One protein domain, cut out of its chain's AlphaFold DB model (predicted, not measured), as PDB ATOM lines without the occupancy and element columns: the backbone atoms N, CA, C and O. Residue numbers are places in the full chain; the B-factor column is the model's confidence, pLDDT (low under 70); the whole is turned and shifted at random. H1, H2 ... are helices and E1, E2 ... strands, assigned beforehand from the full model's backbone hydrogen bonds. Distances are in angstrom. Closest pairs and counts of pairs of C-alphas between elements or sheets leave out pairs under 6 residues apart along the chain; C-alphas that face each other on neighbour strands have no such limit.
ATOM      1  N   ILE A   4     150.018 -15.130 230.780       78.56
ATOM      2  CA  ILE A   4     149.343 -14.190 229.889       78.56
ATOM      3  C   ILE A   4     150.352 -13.260 229.200       78.56
ATOM      4  O   ILE A   4     150.253 -13.061 227.988       78.56
ATOM      5  N   ASP A   5     151.366 -12.763 229.913       78.81
ATOM      6  CA  ASP A   5     152.392 -11.868 229.355       78.81
ATOM      7  C   ASP A   5     153.217 -12.542 228.276       78.81
ATOM      8  O   ASP A   5     153.465 -11.989 227.196       78.81
ATOM      9  N   GLU A   6     153.640 -13.768 228.577       82.62
ATOM     10  CA  GLU A   6     154.432 -14.559 227.657       82.62
ATOM     11  C   GLU A   6     153.630 -14.822 226.378       82.62
ATOM     12  O   GLU A   6     154.127 -14.628 225.266       82.62
ATOM     13  N   LEU A   7     152.363 -15.201 226.529       81.88
ATOM     14  CA  LEU A   7     151.481 -15.526 225.421       81.88
ATOM     15  C   LEU A   7     151.100 -14.300 224.572       81.88
ATOM     16  O   LEU A   7     151.055 -14.394 223.341       81.88
ATOM     17  N   ILE A   8     150.886 -13.140 225.193       81.62
ATOM     18  CA  ILE A   8     150.561 -11.885 224.499       81.62
ATOM     19  C   ILE A   8     151.747 -11.343 223.720       81.62
ATOM     20  O   ILE A   8     151.580 -10.919 222.574       81.62
ATOM     21  N   SER A   9     152.947 -11.391 224.303       77.94
ATOM     22  CA  SER A   9     154.160 -10.914 223.632       77.94
ATOM     23  C   SER A   9     154.435 -11.669 222.325       77.94
ATOM     24  O   SER A   9     154.923 -11.088 221.356       77.94
ATOM     25  N   LYS A  10     154.047 -12.950 222.269       76.00
ATOM     26  CA  LYS A  10     154.239 -13.835 221.115       76.00
ATOM     27  C   LYS A  10     153.176 -13.678 220.023       76.00
ATOM     28  O   LYS A  10     153.422 -14.125 218.904       76.00
ATOM     29  N   LYS A  11     152.004 -13.078 220.295       68.81
ATOM     30  CA  LYS A  11     150.876 -13.041 219.333       68.81
ATOM     31  C   LYS A  11     150.129 -11.697 219.257       68.81
ATOM     32  O   LYS A  11     148.924 -11.647 219.504       68.81
ATOM     33  N   PRO A  12     150.780 -10.622 218.780       60.09
ATOM     34  CA  PRO A  12     150.156  -9.299 218.656       60.09
ATOM     35  C   PRO A  12     149.068  -9.187 217.567       60.09
ATOM     36  O   PRO A  12     148.374  -8.178 217.514       60.09
ATOM     37  N   LYS A  13     148.914 -10.178 216.672       62.88
ATOM     38  CA  LYS A  13     148.065 -10.089 215.462       62.88
ATOM     39  C   LYS A  13     146.709 -10.814 215.536       62.88
ATOM     40  O   LYS A  13     146.062 -10.968 214.506       62.88
ATOM     41  N   LYS A  14     146.250 -11.288 216.701       69.62
ATOM     42  CA  LYS A  14     144.952 -11.989 216.768       69.62
ATOM     43  C   LYS A  14     143.776 -11.025 216.661       69.62
ATOM     44  O   LYS A  14     143.630 -10.146 217.506       69.62
ATOM     45  N   GLU A  15     142.908 -11.249 215.672       73.88
ATOM     46  CA  GLU A  15     141.720 -10.421 215.413       73.88
ATOM     47  C   GLU A  15     140.838 -10.259 216.654       73.88
ATOM     48  O   GLU A  15     140.437  -9.143 216.976       73.88
ATOM     49  N   PHE A  16     140.628 -11.340 217.416       76.88
ATOM     50  CA  PHE A  16     139.844 -11.279 218.650       76.88
ATOM     51  C   PHE A  16     140.407 -10.272 219.664       76.88
ATOM     52  O   PHE A  16     139.646  -9.518 220.263       76.88
ATOM     53  N   LEU A  17     141.733 -10.213 219.840       82.38
ATOM     54  CA  LEU A  17     142.353  -9.319 220.824       82.38
ATOM     55  C   LEU A  17     142.248  -7.841 220.420       82.38
ATOM     56  O   LEU A  17     142.303  -6.963 221.280       82.38
ATOM     57  N   ASN A  18     142.050  -7.567 219.129       85.19
ATOM     58  CA  ASN A  18     141.838  -6.220 218.602       85.19
ATOM     59  C   ASN A  18     140.388  -5.736 218.753       85.19
ATOM     60  O   ASN A  18     140.111  -4.553 218.527       85.19
ATOM     61  N   ASN A  19     139.462  -6.612 219.160       87.06
ATOM     62  CA  ASN A  19     138.096  -6.206 219.458       87.06
ATOM     63  C   ASN A  19     138.069  -5.200 220.614       87.06
ATOM     64  O   ASN A  19     138.841  -5.280 221.573       87.06
ATOM     65  N   LYS A  20     137.158  -4.230 220.499       90.44
ATOM     66  CA  LYS A  20     137.010  -3.154 221.476       90.44
ATOM     67  C   LYS A  20     136.034  -3.554 222.572       90.44
ATOM     68  O   LYS A  20     134.949  -4.052 222.286       90.44
ATOM     69  N   ILE A  21     136.385  -3.215 223.803       92.44
ATOM     70  CA  ILE A  21     135.516  -3.264 224.973       92.44
ATOM     71  C   ILE A  21     135.308  -1.847 225.507       92.44
ATOM     72  O   ILE A  21     136.212  -1.008 225.473       92.44
ATOM     73  N   LYS A  22     134.083  -1.554 225.948       94.31
ATOM     74  CA  LYS A  22     133.724  -0.269 226.553       94.31
ATOM     75  C   LYS A  22     133.832  -0.401 228.068       94.31
ATOM     76  O   LYS A  22     133.040  -1.130 228.654       94.31
ATOM     77  N   LEU A  23     134.763   0.325 228.678       93.12
ATOM     78  CA  LEU A  23     134.841   0.465 230.128       93.12
ATOM     79  C   LEU A  23     133.979   1.638 230.574       93.12
ATOM     80  O   LEU A  23     133.938   2.677 229.903       93.12
ATOM     81  N   LYS A  24     133.287   1.475 231.699       94.12
ATOM     82  CA  LYS A  24     132.432   2.510 232.278       94.12
ATOM     83  C   LYS A  24     132.917   2.861 233.675       94.12
ATOM     84  O   LYS A  24     133.288   1.983 234.446       94.12
ATOM     85  N   CYS A  25     132.928   4.150 233.988       91.94
ATOM     86  CA  CYS A  25     133.325   4.628 235.296       91.94
ATOM     87  C   CYS A  25     132.148   4.511 236.257       91.94
ATOM     88  O   CYS A  25     131.047   4.970 235.942       91.94
ATOM     89  N   SER A  26     132.392   3.933 237.429       87.19
ATOM     90  CA  SER A  26     131.377   3.772 238.471       87.19
ATOM     91  C   SER A  26     130.955   5.097 239.121       87.19
ATOM     92  O   SER A  26     129.860   5.175 239.672       87.19
ATOM     93  N   THR A  27     131.775   6.153 239.031       90.19
ATOM     94  CA  THR A  27     131.574   7.407 239.781       90.19
ATOM     95  C   THR A  27     131.156   8.615 238.940       90.19
ATOM     96  O   THR A  27     130.353   9.412 239.416       90.19
ATOM     97  N   CYS A  28     131.668   8.796 237.714       89.44
ATOM     98  CA  CYS A  28     131.419  10.018 236.919       89.44
ATOM     99  C   CYS A  28     130.763   9.787 235.545       89.44
ATOM    100  O   CYS A  28     130.807  10.674 234.695       89.44
ATOM    101  N   ASP A  29     130.199   8.597 235.308       88.44
ATOM    102  CA  ASP A  29     129.533   8.175 234.056       88.44
ATOM    103  C   ASP A  29     130.411   8.237 232.784       88.44
ATOM    104  O   ASP A  29     129.971   7.906 231.681       88.44
ATOM    105  N   HIS A  30     131.693   8.589 232.928       91.81
ATOM    106  CA  HIS A  30     132.664   8.545 231.845       91.81
ATOM    107  C   HIS A  30     132.802   7.125 231.292       91.81
ATOM    108  O   HIS A  30     132.759   6.140 232.031       91.81
ATOM    109  N   SER A  31     133.023   7.014 229.985       92.06
ATOM    110  CA  SER A  31     133.283   5.731 229.348       92.06
ATOM    111  C   SER A  31     134.374   5.841 228.301       92.06
ATOM    112  O   SER A  31     134.378   6.782 227.508       92.06
ATOM    113  N   GLU A  32     135.239   4.836 228.263       93.12
ATOM    114  CA  GLU A  32     136.379   4.746 227.357       93.12
ATOM    115  C   GLU A  32     136.308   3.420 226.596       93.12
ATOM    116  O   GLU A  32     135.808   2.416 227.107       93.12
ATOM    117  N   LYS A  33     136.784   3.403 225.349       93.75
ATOM    118  CA  LYS A  33     136.943   2.163 224.583       93.75
ATOM    119  C   LYS A  33     138.412   1.767 224.602       93.75
ATOM    120  O   LYS A  33     139.247   2.564 224.191       93.75
ATOM    121  N   SER A  34     138.700   0.531 224.989       92.19
ATOM    122  CA  SER A  34     140.029  -0.076 224.879       92.19
ATOM    123  C   SER A  34     139.943  -1.382 224.093       92.19
ATOM    124  O   SER A  34     138.846  -1.838 223.777       92.19
ATOM    125  N   THR A  35     141.081  -1.972 223.740       91.62
ATOM    126  CA  THR A  35     141.126  -3.316 223.143       91.62
ATOM    127  C   THR A  35     141.497  -4.346 224.199       91.62
ATOM    128  O   THR A  35     142.190  -4.015 225.165       91.62
ATOM    129  N   TYR A  36     141.075  -5.598 224.009       89.25
ATOM    130  CA  TYR A  36     141.499  -6.691 224.889       89.25
ATOM    131  C   TYR A  36     143.026  -6.822 224.917       89.25
ATOM    132  O   TYR A  36     143.604  -6.997 225.985       89.25
ATOM    133  N   TYR A  37     143.691  -6.653 223.768       88.69
ATOM    134  CA  TYR A  37     145.150  -6.651 223.675       88.69
ATOM    135  C   TYR A  37     145.788  -5.599 224.587       88.69
ATOM    136  O   TYR A  37     146.676  -5.931 225.367       88.69
ATOM    137  N   THR A  38     145.333  -4.342 224.510       90.19
ATOM    138  CA  THR A  38     145.865  -3.246 225.336       90.19
ATOM    139  C   THR A  38     145.686  -3.544 226.818       90.19
ATOM    140  O   THR A  38     146.645  -3.455 227.575       90.19
ATOM    141  N   LEU A  39     144.475  -3.937 227.224       91.69
ATOM    142  CA  LEU A  39     144.156  -4.176 228.631       91.69
ATOM    143  C   LEU A  39     144.971  -5.327 229.217       91.69
ATOM    144  O   LEU A  39     145.492  -5.204 230.321       91.69
ATOM    145  N   LEU A  40     145.118  -6.423 228.474       89.81
ATOM    146  CA  LEU A  40     145.898  -7.560 228.938       89.81
ATOM    147  C   LEU A  40     147.405  -7.249 228.948       89.81
ATOM    148  O   LEU A  40     148.079  -7.545 229.926       89.81
ATOM    149  N   LYS A  41     147.932  -6.582 227.909       88.88
ATOM    150  CA  LYS A  41     149.350  -6.186 227.832       88.88
ATOM    151  C   LYS A  41     149.754  -5.224 228.955       88.88
ATOM    152  O   LYS A  41     150.858  -5.310 229.483       88.88
ATOM    153  N   GLU A  42     148.877  -4.286 229.300       90.62
ATOM    154  CA  GLU A  42     149.103  -3.292 230.357       90.62
ATOM    155  C   GLU A  42     148.711  -3.796 231.757       90.62
ATOM    156  O   GLU A  42     148.701  -3.003 232.702       90.62
ATOM    157  N   HIS A  43     148.373  -5.086 231.901       90.12
ATOM    158  CA  HIS A  43     147.910  -5.690 233.156       90.12
ATOM    159  C   HIS A  43     146.733  -4.943 233.810       90.12
ATOM    160  O   HIS A  43     146.607  -4.866 235.029       90.12
ATOM    161  N   GLN A  44     145.849  -4.375 232.993       93.25
ATOM    162  CA  GLN A  44     144.647  -3.658 233.425       93.25
ATOM    163  C   GLN A  44     143.477  -4.633 233.619       93.25
ATOM    164  O   GLN A  44     142.386  -4.444 233.070       93.25
ATOM    165  N   PHE A  45     143.713  -5.723 234.350       91.56
ATOM    166  CA  PHE A  45     142.716  -6.755 234.615       91.56
ATOM    167  C   PHE A  45     142.915  -7.429 235.976       91.56
ATOM    168  O   PHE A  45     143.977  -7.360 236.586       91.56
ATOM    169  N   GLU A  46     141.861  -8.080 236.445       92.44
ATOM    170  CA  GLU A  46     141.830  -8.921 237.631       92.44
ATOM    171  C   GLU A  46     141.082 -10.211 237.300       92.44
ATOM    172  O   GLU A  46     140.028 -10.181 236.660       92.44
ATOM    173  N   VAL A  47     141.646 -11.341 237.718       89.75
ATOM    174  CA  VAL A  47     141.004 -12.650 237.608       89.75
ATOM    175  C   VAL A  47     140.231 -12.883 238.898       89.75
ATOM    176  O   VAL A  47     140.817 -12.865 239.979       89.75
ATOM    177  N   LEU A  48     138.920 -13.058 238.778       88.62
ATOM    178  CA  LEU A  48     138.041 -13.324 239.911       88.62
ATOM    179  C   LEU A  48     138.003 -14.820 240.230       88.62
ATOM    180  O   LEU A  48     138.440 -15.652 239.433       88.62
ATOM    181  N   GLU A  49     137.463 -15.158 241.401       86.75
ATOM    182  CA  GLU A  49     137.341 -16.550 241.830       86.75
ATOM    183  C   GLU A  49     136.542 -17.386 240.813       86.75
ATOM    184  O   GLU A  49     135.503 -16.928 240.311       86.75
ATOM    185  N   PRO A  50     137.002 -18.615 240.507       86.00
ATOM    186  CA  PRO A  50     136.303 -19.493 239.586       86.00
ATOM    187  C   PRO A  50     134.865 -19.726 240.047       86.00
ATOM    188  O   PRO A  50     134.620 -20.150 241.175       86.00
ATOM    189  N   THR A  51     133.912 -19.443 239.165       79.44
ATOM    190  CA  THR A  51     132.479 -19.551 239.450       79.44
ATOM    191  C   THR A  51     131.847 -20.544 238.484       79.44
ATOM    192  O   THR A  51     132.173 -20.550 237.295       79.44
ATOM    193  N   SER A  52     130.941 -21.385 238.988       75.88
ATOM    194  CA  SER A  52     130.137 -22.274 238.150       75.88
ATOM    195  C   SER A  52     129.134 -21.449 237.349       75.88
ATOM    196  O   SER A  52     128.257 -20.798 237.920       75.88
ATOM    197  N   LEU A  53     129.267 -21.461 236.025       64.00
ATOM    198  CA  LEU A  53     128.305 -20.863 235.110       64.00
ATOM    199  C   LEU A  53     127.555 -21.978 234.371       64.00
ATOM    200  O   LEU A  53     128.191 -22.929 233.903       64.00
ATOM    201  N   PRO A  54     126.223 -21.874 234.217       56.50
ATOM    202  CA  PRO A  54     125.488 -22.793 233.359       56.50
ATOM    203  C   PRO A  54     125.959 -22.605 231.912       56.50
ATOM    204  O   PRO A  54     125.947 -21.484 231.390       56.50
ATOM    205  N   TYR A  55     126.399 -23.682 231.254       52.19
ATOM    206  CA  TYR A  55     126.897 -23.619 229.880       52.19
ATOM    207  C   TYR A  55     125.746 -23.312 228.911       52.19
ATOM    208  O   TYR A  55     124.986 -24.189 228.512       52.19
ATOM    209  N   THR A  56     125.585 -22.053 228.500       49.09
ATOM    210  CA  THR A  56     124.465 -21.648 227.629       49.09
ATOM    211  C   THR A  56     124.655 -22.009 226.151       49.09
ATOM    212  O   THR A  56     123.712 -21.869 225.373       49.09
ATOM    213  N   PHE A  57     125.838 -22.491 225.748       44.16
ATOM    214  CA  PHE A  57     126.191 -22.716 224.339       44.16
ATOM    215  C   PHE A  57     125.984 -24.155 223.823       44.16
ATOM    216  O   PHE A  57     125.890 -24.328 222.611       44.16
ATOM    217  N   PHE A  58     125.826 -25.169 224.686       43.53
ATOM    218  CA  PHE A  58     125.504 -26.551 224.282       43.53
ATOM    219  C   PHE A  58     124.059 -26.898 224.660       43.53
ATOM    220  O   PHE A  58     123.792 -27.614 225.615       43.53
ATOM    221  N   ARG A  59     123.092 -26.394 223.887       42.12
ATOM    222  CA  ARG A  59     121.678 -26.812 223.966       42.12
ATOM    223  C   ARG A  59     121.358 -27.937 222.970       42.12
ATOM    224  O   ARG A  59     120.333 -27.890 222.299       42.12
ATOM    225  N   GLU A  60     122.231 -28.936 222.841       40.75
ATOM    226  CA  GLU A  60     121.990 -30.079 221.936       40.75
ATOM    227  C   GLU A  60     121.564 -31.375 222.638       40.75
ATOM    228  O   GLU A  60     121.170 -32.330 221.976       40.75
ATOM    229  N   SER A  61     121.529 -31.429 223.967       45.38
ATOM    230  CA  SER A  61     120.909 -32.554 224.673       45.38
ATOM    231  C   SER A  61     120.488 -32.147 226.086       45.38
ATOM    232  O   SER A  61     120.847 -31.072 226.554       45.38
ATOM    233  N   MET A  62     119.667 -32.968 226.738       50.88
ATOM    234  CA  MET A  62     119.015 -32.747 228.042       50.88
ATOM    235  C   MET A  62     119.967 -32.623 229.258       50.88
ATOM    236  O   MET A  62     119.580 -32.983 230.367       50.88
ATOM    237  N   TYR A  63     121.194 -32.137 229.079       50.78
ATOM    238  CA  TYR A  63     122.188 -31.987 230.137       50.78
ATOM    239  C   TYR A  63     122.667 -30.537 230.202       50.78
ATOM    240  O   TYR A  63     123.277 -30.027 229.268       50.78
ATOM    241  N   GLU A  64     122.368 -29.871 231.316       53.91
ATOM    242  CA  GLU A  64     123.019 -28.618 231.686       53.91
ATOM    243  C   GLU A  64     124.384 -28.979 232.278       53.91
ATOM    244  O   GLU A  64     124.471 -29.474 233.401       53.91
ATOM    245  N   GLU A  65     125.456 -28.804 231.505       57.81
ATOM    246  CA  GLU A  65     126.809 -28.896 232.050       57.81
ATOM    247  C   GLU A  65     127.123 -27.602 232.813       57.81
ATOM    248  O   GLU A  65     127.041 -26.495 232.271       57.81
ATOM    249  N   GLU A  66     127.467 -27.731 234.093       63.41
ATOM    250  CA  GLU A  66     128.069 -26.642 234.853       63.41
ATOM    251  C   GLU A  66     129.557 -26.593 234.515       63.41
ATOM    252  O   GLU A  66     130.288 -27.561 234.732       63.41
ATOM    253  N   ILE A  67     130.017 -25.458 233.990       68.06
ATOM    254  CA  ILE A  67     131.448 -25.215 233.834       68.06
ATOM    255  C   ILE A  67     131.942 -24.285 234.925       68.06
ATOM    256  O   ILE A  67     131.376 -23.221 235.169       68.06
ATOM    257  N   THR A  68     133.053 -24.662 235.540       78.88
ATOM    258  CA  THR A  68     133.829 -23.744 236.363       78.88
ATOM    259  C   THR A  68     134.657 -22.863 235.436       78.88
ATOM    260  O   THR A  68     135.483 -23.368 234.676       78.88
ATOM    261  N   ALA A  69     134.430 -21.554 235.485       81.25
ATOM    262  CA  ALA A  69     135.139 -20.586 234.657       81.25
ATOM    263  C   ALA A  69     135.661 -19.432 235.514       81.25
ATOM    264  O   ALA A  69     134.983 -19.015 236.453       81.25
ATOM    265  N   SER A  70     136.841 -18.906 235.178       87.94
ATOM    266  CA  SER A  70     137.462 -17.794 235.907       87.94
ATOM    267  C   SER A  70     137.130 -16.461 235.222       87.94
ATOM    268  O   SER A  70     137.668 -16.179 234.140       87.94
ATOM    269  N   PRO A  71     136.234 -15.624 235.784       89.06
ATOM    270  CA  PRO A  71     135.854 -14.360 235.166       89.06
ATOM    271  C   PRO A  71     137.014 -13.364 235.184       89.06
ATOM    272  O   PRO A  71     137.810 -13.332 236.122       89.06
ATOM    273  N   ILE A  72     137.070 -12.504 234.169       91.00
ATOM    274  CA  ILE A  72     138.050 -11.417 234.103       91.00
ATOM    275  C   ILE A  72     137.328 -10.082 234.218       91.00
ATOM    276  O   ILE A  72     136.456  -9.765 233.403       91.00
ATOM    277  N   LEU A  73     137.734  -9.287 235.203       92.50
ATOM    278  CA  LEU A  73     137.350  -7.892 235.351       92.50
ATOM    279  C   LEU A  73     138.460  -7.008 234.783       92.50
ATOM    280  O   LEU A  73     139.562  -6.957 235.323       92.50
ATOM    281  N   PHE A  74     138.181  -6.284 233.706       93.81
ATOM    282  CA  PHE A  74     139.072  -5.235 233.224       93.81
ATOM    283  C   PHE A  74     138.881  -3.976 234.054       93.81
ATOM    284  O   PHE A  74     137.748  -3.521 234.220       93.81
ATOM    285  N   LYS A  75     139.988  -3.404 234.534       93.38
ATOM    286  CA  LYS A  75     139.978  -2.218 235.393       93.38
ATOM    287  C   LYS A  75     141.099  -1.252 235.037       93.38
ATOM    288  O   LYS A  75     142.238  -1.666 234.857       93.38
ATOM    289  N   LYS A  76     140.771   0.037 234.952       92.62
ATOM    290  CA  LYS A  76     141.718   1.137 234.703       92.62
ATOM    291  C   LYS A  76     141.323   2.361 235.522       92.62
ATOM    292  O   LYS A  76     140.150   2.557 235.829       92.62
ATOM    293  N   ASN A  77     142.277   3.229 235.844       91.62
ATOM    294  CA  ASN A  77     141.966   4.511 236.478       91.62
ATOM    295  C   ASN A  77     141.227   5.442 235.505       91.62
ATOM    296  O   ASN A  77     141.652   5.644 234.368       91.62
ATOM    297  N   CYS A  78     140.133   6.040 235.969       90.75
ATOM    298  CA  CYS A  78     139.378   7.033 235.225       90.75
ATOM    299  C   CYS A  78     140.193   8.329 235.100       90.75
ATOM    300  O   CYS A  78     140.576   8.902 236.126       90.75
ATOM    301  N   PRO A  79     140.399   8.859 233.881       89.62
ATOM    302  CA  PRO A  79     141.179  10.079 233.682       89.62
ATOM    303  C   PRO A  79     140.488  11.349 234.207       89.62
ATOM    304  O   PRO A  79     141.141  12.380 234.322       89.62
ATOM    305  N   ILE A  80     139.184  11.301 234.513       91.94
ATOM    306  CA  ILE A  80     138.393  12.483 234.900       91.94
ATOM    307  C   ILE A  80     138.294  12.648 236.419       91.94
ATOM    308  O   ILE A  80     138.435  13.754 236.927       91.94
ATOM    309  N   CYS A  81     138.006  11.567 237.142       90.75
ATOM    310  CA  CYS A  81     137.671  11.628 238.569       90.75
ATOM    311  C   CYS A  81     138.551  10.732 239.448       90.75
ATOM    312  O   CYS A  81     138.258  10.573 240.630       90.75
ATOM    313  N   SER A  82     139.565  10.083 238.865       88.06
ATOM    314  CA  SER A  82     140.412   9.089 239.541       88.06
ATOM    315  C   SER A  82     139.662   7.875 240.122       88.06
ATOM    316  O   SER A  82     140.267   7.079 240.832       88.06
ATOM    317  N   GLY A  83     138.370   7.699 239.807       89.81
ATOM    318  CA  GLY A  83     137.615   6.470 240.079       89.81
ATOM    319  C   GLY A  83     138.060   5.305 239.189       89.81
ATOM    320  O   GLY A  83     138.993   5.446 238.401       89.81
ATOM    321  N   GLN A  84     137.379   4.160 239.264       91.75
ATOM    322  CA  GLN A  84     137.696   3.004 238.416       91.75
ATOM    323  C   GLN A  84     136.775   2.927 237.194       91.75
ATOM    324  O   GLN A  84     135.566   3.143 237.282       91.75
ATOM    325  N   LEU A  85     137.386   2.684 236.035       93.56
ATOM    326  CA  LEU A  85     136.753   2.271 234.789       93.56
ATOM    327  C   LEU A  85     136.743   0.748 234.762       93.56
ATOM    328  O   LEU A  85     137.814   0.149 234.765       93.56
ATOM    329  N   GLU A  86     135.562   0.149 234.686       94.56
ATOM    330  CA  GLU A  86     135.390  -1.298 234.792       94.56
ATOM    331  C   GLU A  86     134.622  -1.867 233.596       94.56
ATOM    332  O   GLU A  86     133.754  -1.204 233.011       94.56
ATOM    333  N   ALA A  87     134.949  -3.104 233.226       92.69
ATOM    334  CA  ALA A  87     134.150  -3.936 232.333       92.69
ATOM    335  C   ALA A  87     134.467  -5.420 232.536       92.69
ATOM    336  O   ALA A  87     135.630  -5.800 232.646       92.69
ATOM    337  N   PHE A  88     133.447  -6.274 232.506       90.56
ATOM    338  CA  PHE A  88     133.652  -7.720 232.490       90.56
ATOM    339  C   PHE A  88     134.018  -8.202 231.090       90.56
ATOM    340  O   PHE A  88     133.412  -7.794 230.095       90.56
ATOM    341  N   SER A  89     135.001  -9.095 231.019       87.38
ATOM    342  CA  SER A  89     135.291  -9.830 229.795       87.38
ATOM    343  C   SER A  89     134.092 -10.706 229.413       87.38
ATOM    344  O   SER A  89     133.554 -11.398 230.278       87.38
ATOM    345  N   PRO A  90     133.693 -10.748 228.130       84.31
ATOM    346  CA  PRO A  90     132.673 -11.686 227.667       84.31
ATOM    347  C   PRO A  90     133.180 -13.135 227.629       84.31
ATOM    348  O   PRO A  90     132.378 -14.051 227.472       84.31
ATOM    349  N   LEU A  91     134.498 -13.343 227.734       85.19
ATOM    350  CA  LEU A  91     135.133 -14.657 227.783       85.19
ATOM    351  C   LEU A  91     135.900 -14.839 229.098       85.19
ATOM    352  O   LEU A  91     136.586 -13.903 229.526       85.19
ATOM    353  N   PRO A  92     135.852 -16.031 229.706       87.56
ATOM    354  CA  PRO A  92     136.645 -16.331 230.889       87.56
ATOM    355  C   PRO A  92     138.128 -16.534 230.535       87.56
ATOM    356  O   PRO A  92     138.501 -16.653 229.360       87.56
ATOM    357  N   LEU A  93     138.982 -16.575 231.556       86.25
ATOM    358  CA  LEU A  93     140.434 -16.650 231.397       86.25
ATOM    359  C   LEU A  93     140.886 -17.855 230.572       86.25
ATOM    360  O   LEU A  93     141.742 -17.718 229.700       86.25
ATOM    361  N   GLU A  94     140.285 -19.016 230.802       86.00
ATOM    362  CA  GLU A  94     140.622 -20.267 230.126       86.00
ATOM    363  C   GLU A  94     140.452 -20.131 228.605       86.00
ATOM    364  O   GLU A  94     141.292 -20.578 227.823       86.00
ATOM    365  N   TYR A  95     139.406 -19.422 228.172       84.81
ATOM    366  CA  TYR A  95     139.154 -19.148 226.759       84.81
ATOM    367  C   TYR A  95     140.161 -18.156 226.188       84.81
ATOM    368  O   TYR A  95     140.627 -18.347 225.065       84.81
ATOM    369  N   ILE A  96     140.533 -17.119 226.942       84.06
ATOM    370  CA  ILE A  96     141.564 -16.169 226.506       84.06
ATOM    371  C   ILE A  96     142.912 -16.876 226.354       84.06
ATOM    372  O   ILE A  96     143.586 -16.678 225.343       84.06
ATOM    373  N   ILE A  97     143.284 -17.752 227.289       85.62
ATOM    374  CA  ILE A  97     144.504 -18.564 227.200       85.62
ATOM    375  C   ILE A  97     144.457 -19.461 225.962       85.62
ATOM    376  O   ILE A  97     145.404 -19.449 225.178       85.62
ATOM    377  N   ASN A  98     143.347 -20.167 225.724       83.31
ATOM    378  CA  ASN A  98     143.174 -20.995 224.527       83.31
ATOM    379  C   ASN A  98     143.292 -20.171 223.239       83.31
ATOM    380  O   ASN A  98     143.987 -20.567 222.300       83.31
ATOM    381  N   ILE A  99     142.674 -18.985 223.202       82.19
ATOM    382  CA  ILE A  99     142.807 -18.047 222.086       82.19
ATOM    383  C   ILE A  99     144.254 -17.605 221.942       82.19
ATOM    384  O   ILE A  99     144.715 -17.478 220.822       82.19
ATOM    385  N   LEU A 100     145.018 -17.381 223.002       80.25
ATOM    386  CA  LEU A 100     146.423 -16.999 222.863       80.25
ATOM    387  C   LEU A 100     147.314 -18.183 222.444       80.25
ATOM    388  O   LEU A 100     148.236 -18.022 221.641       80.25
ATOM    389  N   GLN A 101     147.011 -19.397 222.893       81.56
ATOM    390  CA  GLN A 101     147.763 -20.605 222.559       81.56
ATOM    391  C   GLN A 101     147.483 -21.108 221.138       81.56
ATOM    392  O   GLN A 101     148.416 -21.579 220.485       81.56
ATOM    393  N   SER A 102     146.273 -20.915 220.597       74.12
ATOM    394  CA  SER A 102     145.891 -21.491 219.298       74.12
ATOM    395  C   SER A 102     146.820 -21.056 218.160       74.12
ATOM    396  O   SER A 102     147.197 -19.884 218.039       74.12
ATOM    397  N   ILE A 103     147.254 -22.001 217.338       66.81
ATOM    398  CA  ILE A 103     148.065 -21.712 216.155       66.81
ATOM    399  C   ILE A 103     147.139 -20.989 215.159       66.81
ATOM    400  O   ILE A 103     145.974 -21.380 215.055       66.81
ATOM    401  N   PRO A 104     147.563 -19.884 214.512       62.06
ATOM    402  CA  PRO A 104     146.770 -19.326 213.418       62.06
ATOM    403  C   PRO A 104     146.500 -20.429 212.379       62.06
ATOM    404  O   PRO A 104     147.365 -21.286 212.194       62.06
TER     405      PRO A 104
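Overview. This is residues 4 to 104 of the 111 residues of an uncharacterized protein of Methanosarcinales archaeon (UniProt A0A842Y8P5). A curled five-stranded sheet, like part of a barrel, has H3 packed on it, while the hairpin of E4 and E5 carries the long axis onward from the sheet. H1 and H4 lie side by side beyond H3, with H1 touching both H3 and H4, and the short H2 also packs on H3. The printed part has 101 residues, with four named helices and seven named strands in the order H1 H2 E1 E2 H3 E3 E4 E5 E6 E7 H4; the class is mixed, helices and strands. The large sheet has the order E2 - E1 - E7 - E6 - E3, antiparallel throughout. The whole is only just loose, close to compact, with a radius of gyration of the C-alphas of 15.4 A, and elongated, spanning 49 by 32 by 21 A.

Along the chain. Find C-alpha 20 at (137.010, -3.154, 221.476); from there E1, residues 20 to 25, runs 16.3 A. Beside it look for E2, residues 31 to 35, 13.5 A, and E7, residues 84 to 88, 12.9 A. E6, residues 72 to 77, is 16.6 A long, and E3 is residues 45 to 47. The second sheet is E4, residues 51 to 54, and E5, residues 66 to 69. H1, residues 4 to 10, begins at C-alpha 4, (149.343, -14.190, 229.889); H2 is residues 15 to 18 and H3 residues 36 to 41. H4, residues 93 to 101, runs 12.1 A to C-alpha 101 at (147.763, -20.605, 222.559).

Arrangement. Start at the large sheet, strongly twisted, with edge strands E2 and E3. In the hairpin of E1 and E2, N 21 and O 34 are 2.8 A apart; between E1 and E7, N 86 and O 24 are 2.9 A apart. In the hairpin of E6 and E7 look at N 74 and O 87, 2.8 A, and between E6 and E3 at N 46 and O 73, 2.8 A. H3 is on the sheet at a height of 6.3 A, over none of its strands, but only just. H2 and H3 touch, closest at the C-alphas of Leu 17 and Tyr 37, 4.8 A. H1 and H3 touch, about perpendicular at 79 degrees, closest at the C-alphas of Asp 5 and Lys 41, 6.6 A. H1 and H4 touch at a shallow tilt of 20 degrees, the same way, closest at the C-alphas of Leu 7 and Leu 100, 5.9 A. E5 runs on into E6 at 34 degrees across a break of 2 residues; in its hairpin with E4, N 51 and O 69 are 2.9 A apart. H1, H3 and H4 have every O i to N i+4 pair within hydrogen-bond range; H2 is too short for one.

Size, cuts and confidence. The C-alphas farthest apart are those of Met 62 and Ile 80, 49.7 A. The printed part has no cut, and the link from E4 to E5, 11 residues, is long. Mean pLDDT of the printed part is 80.9; residues 11 to 14, 53 to 67 and 103 to 104 are under 70.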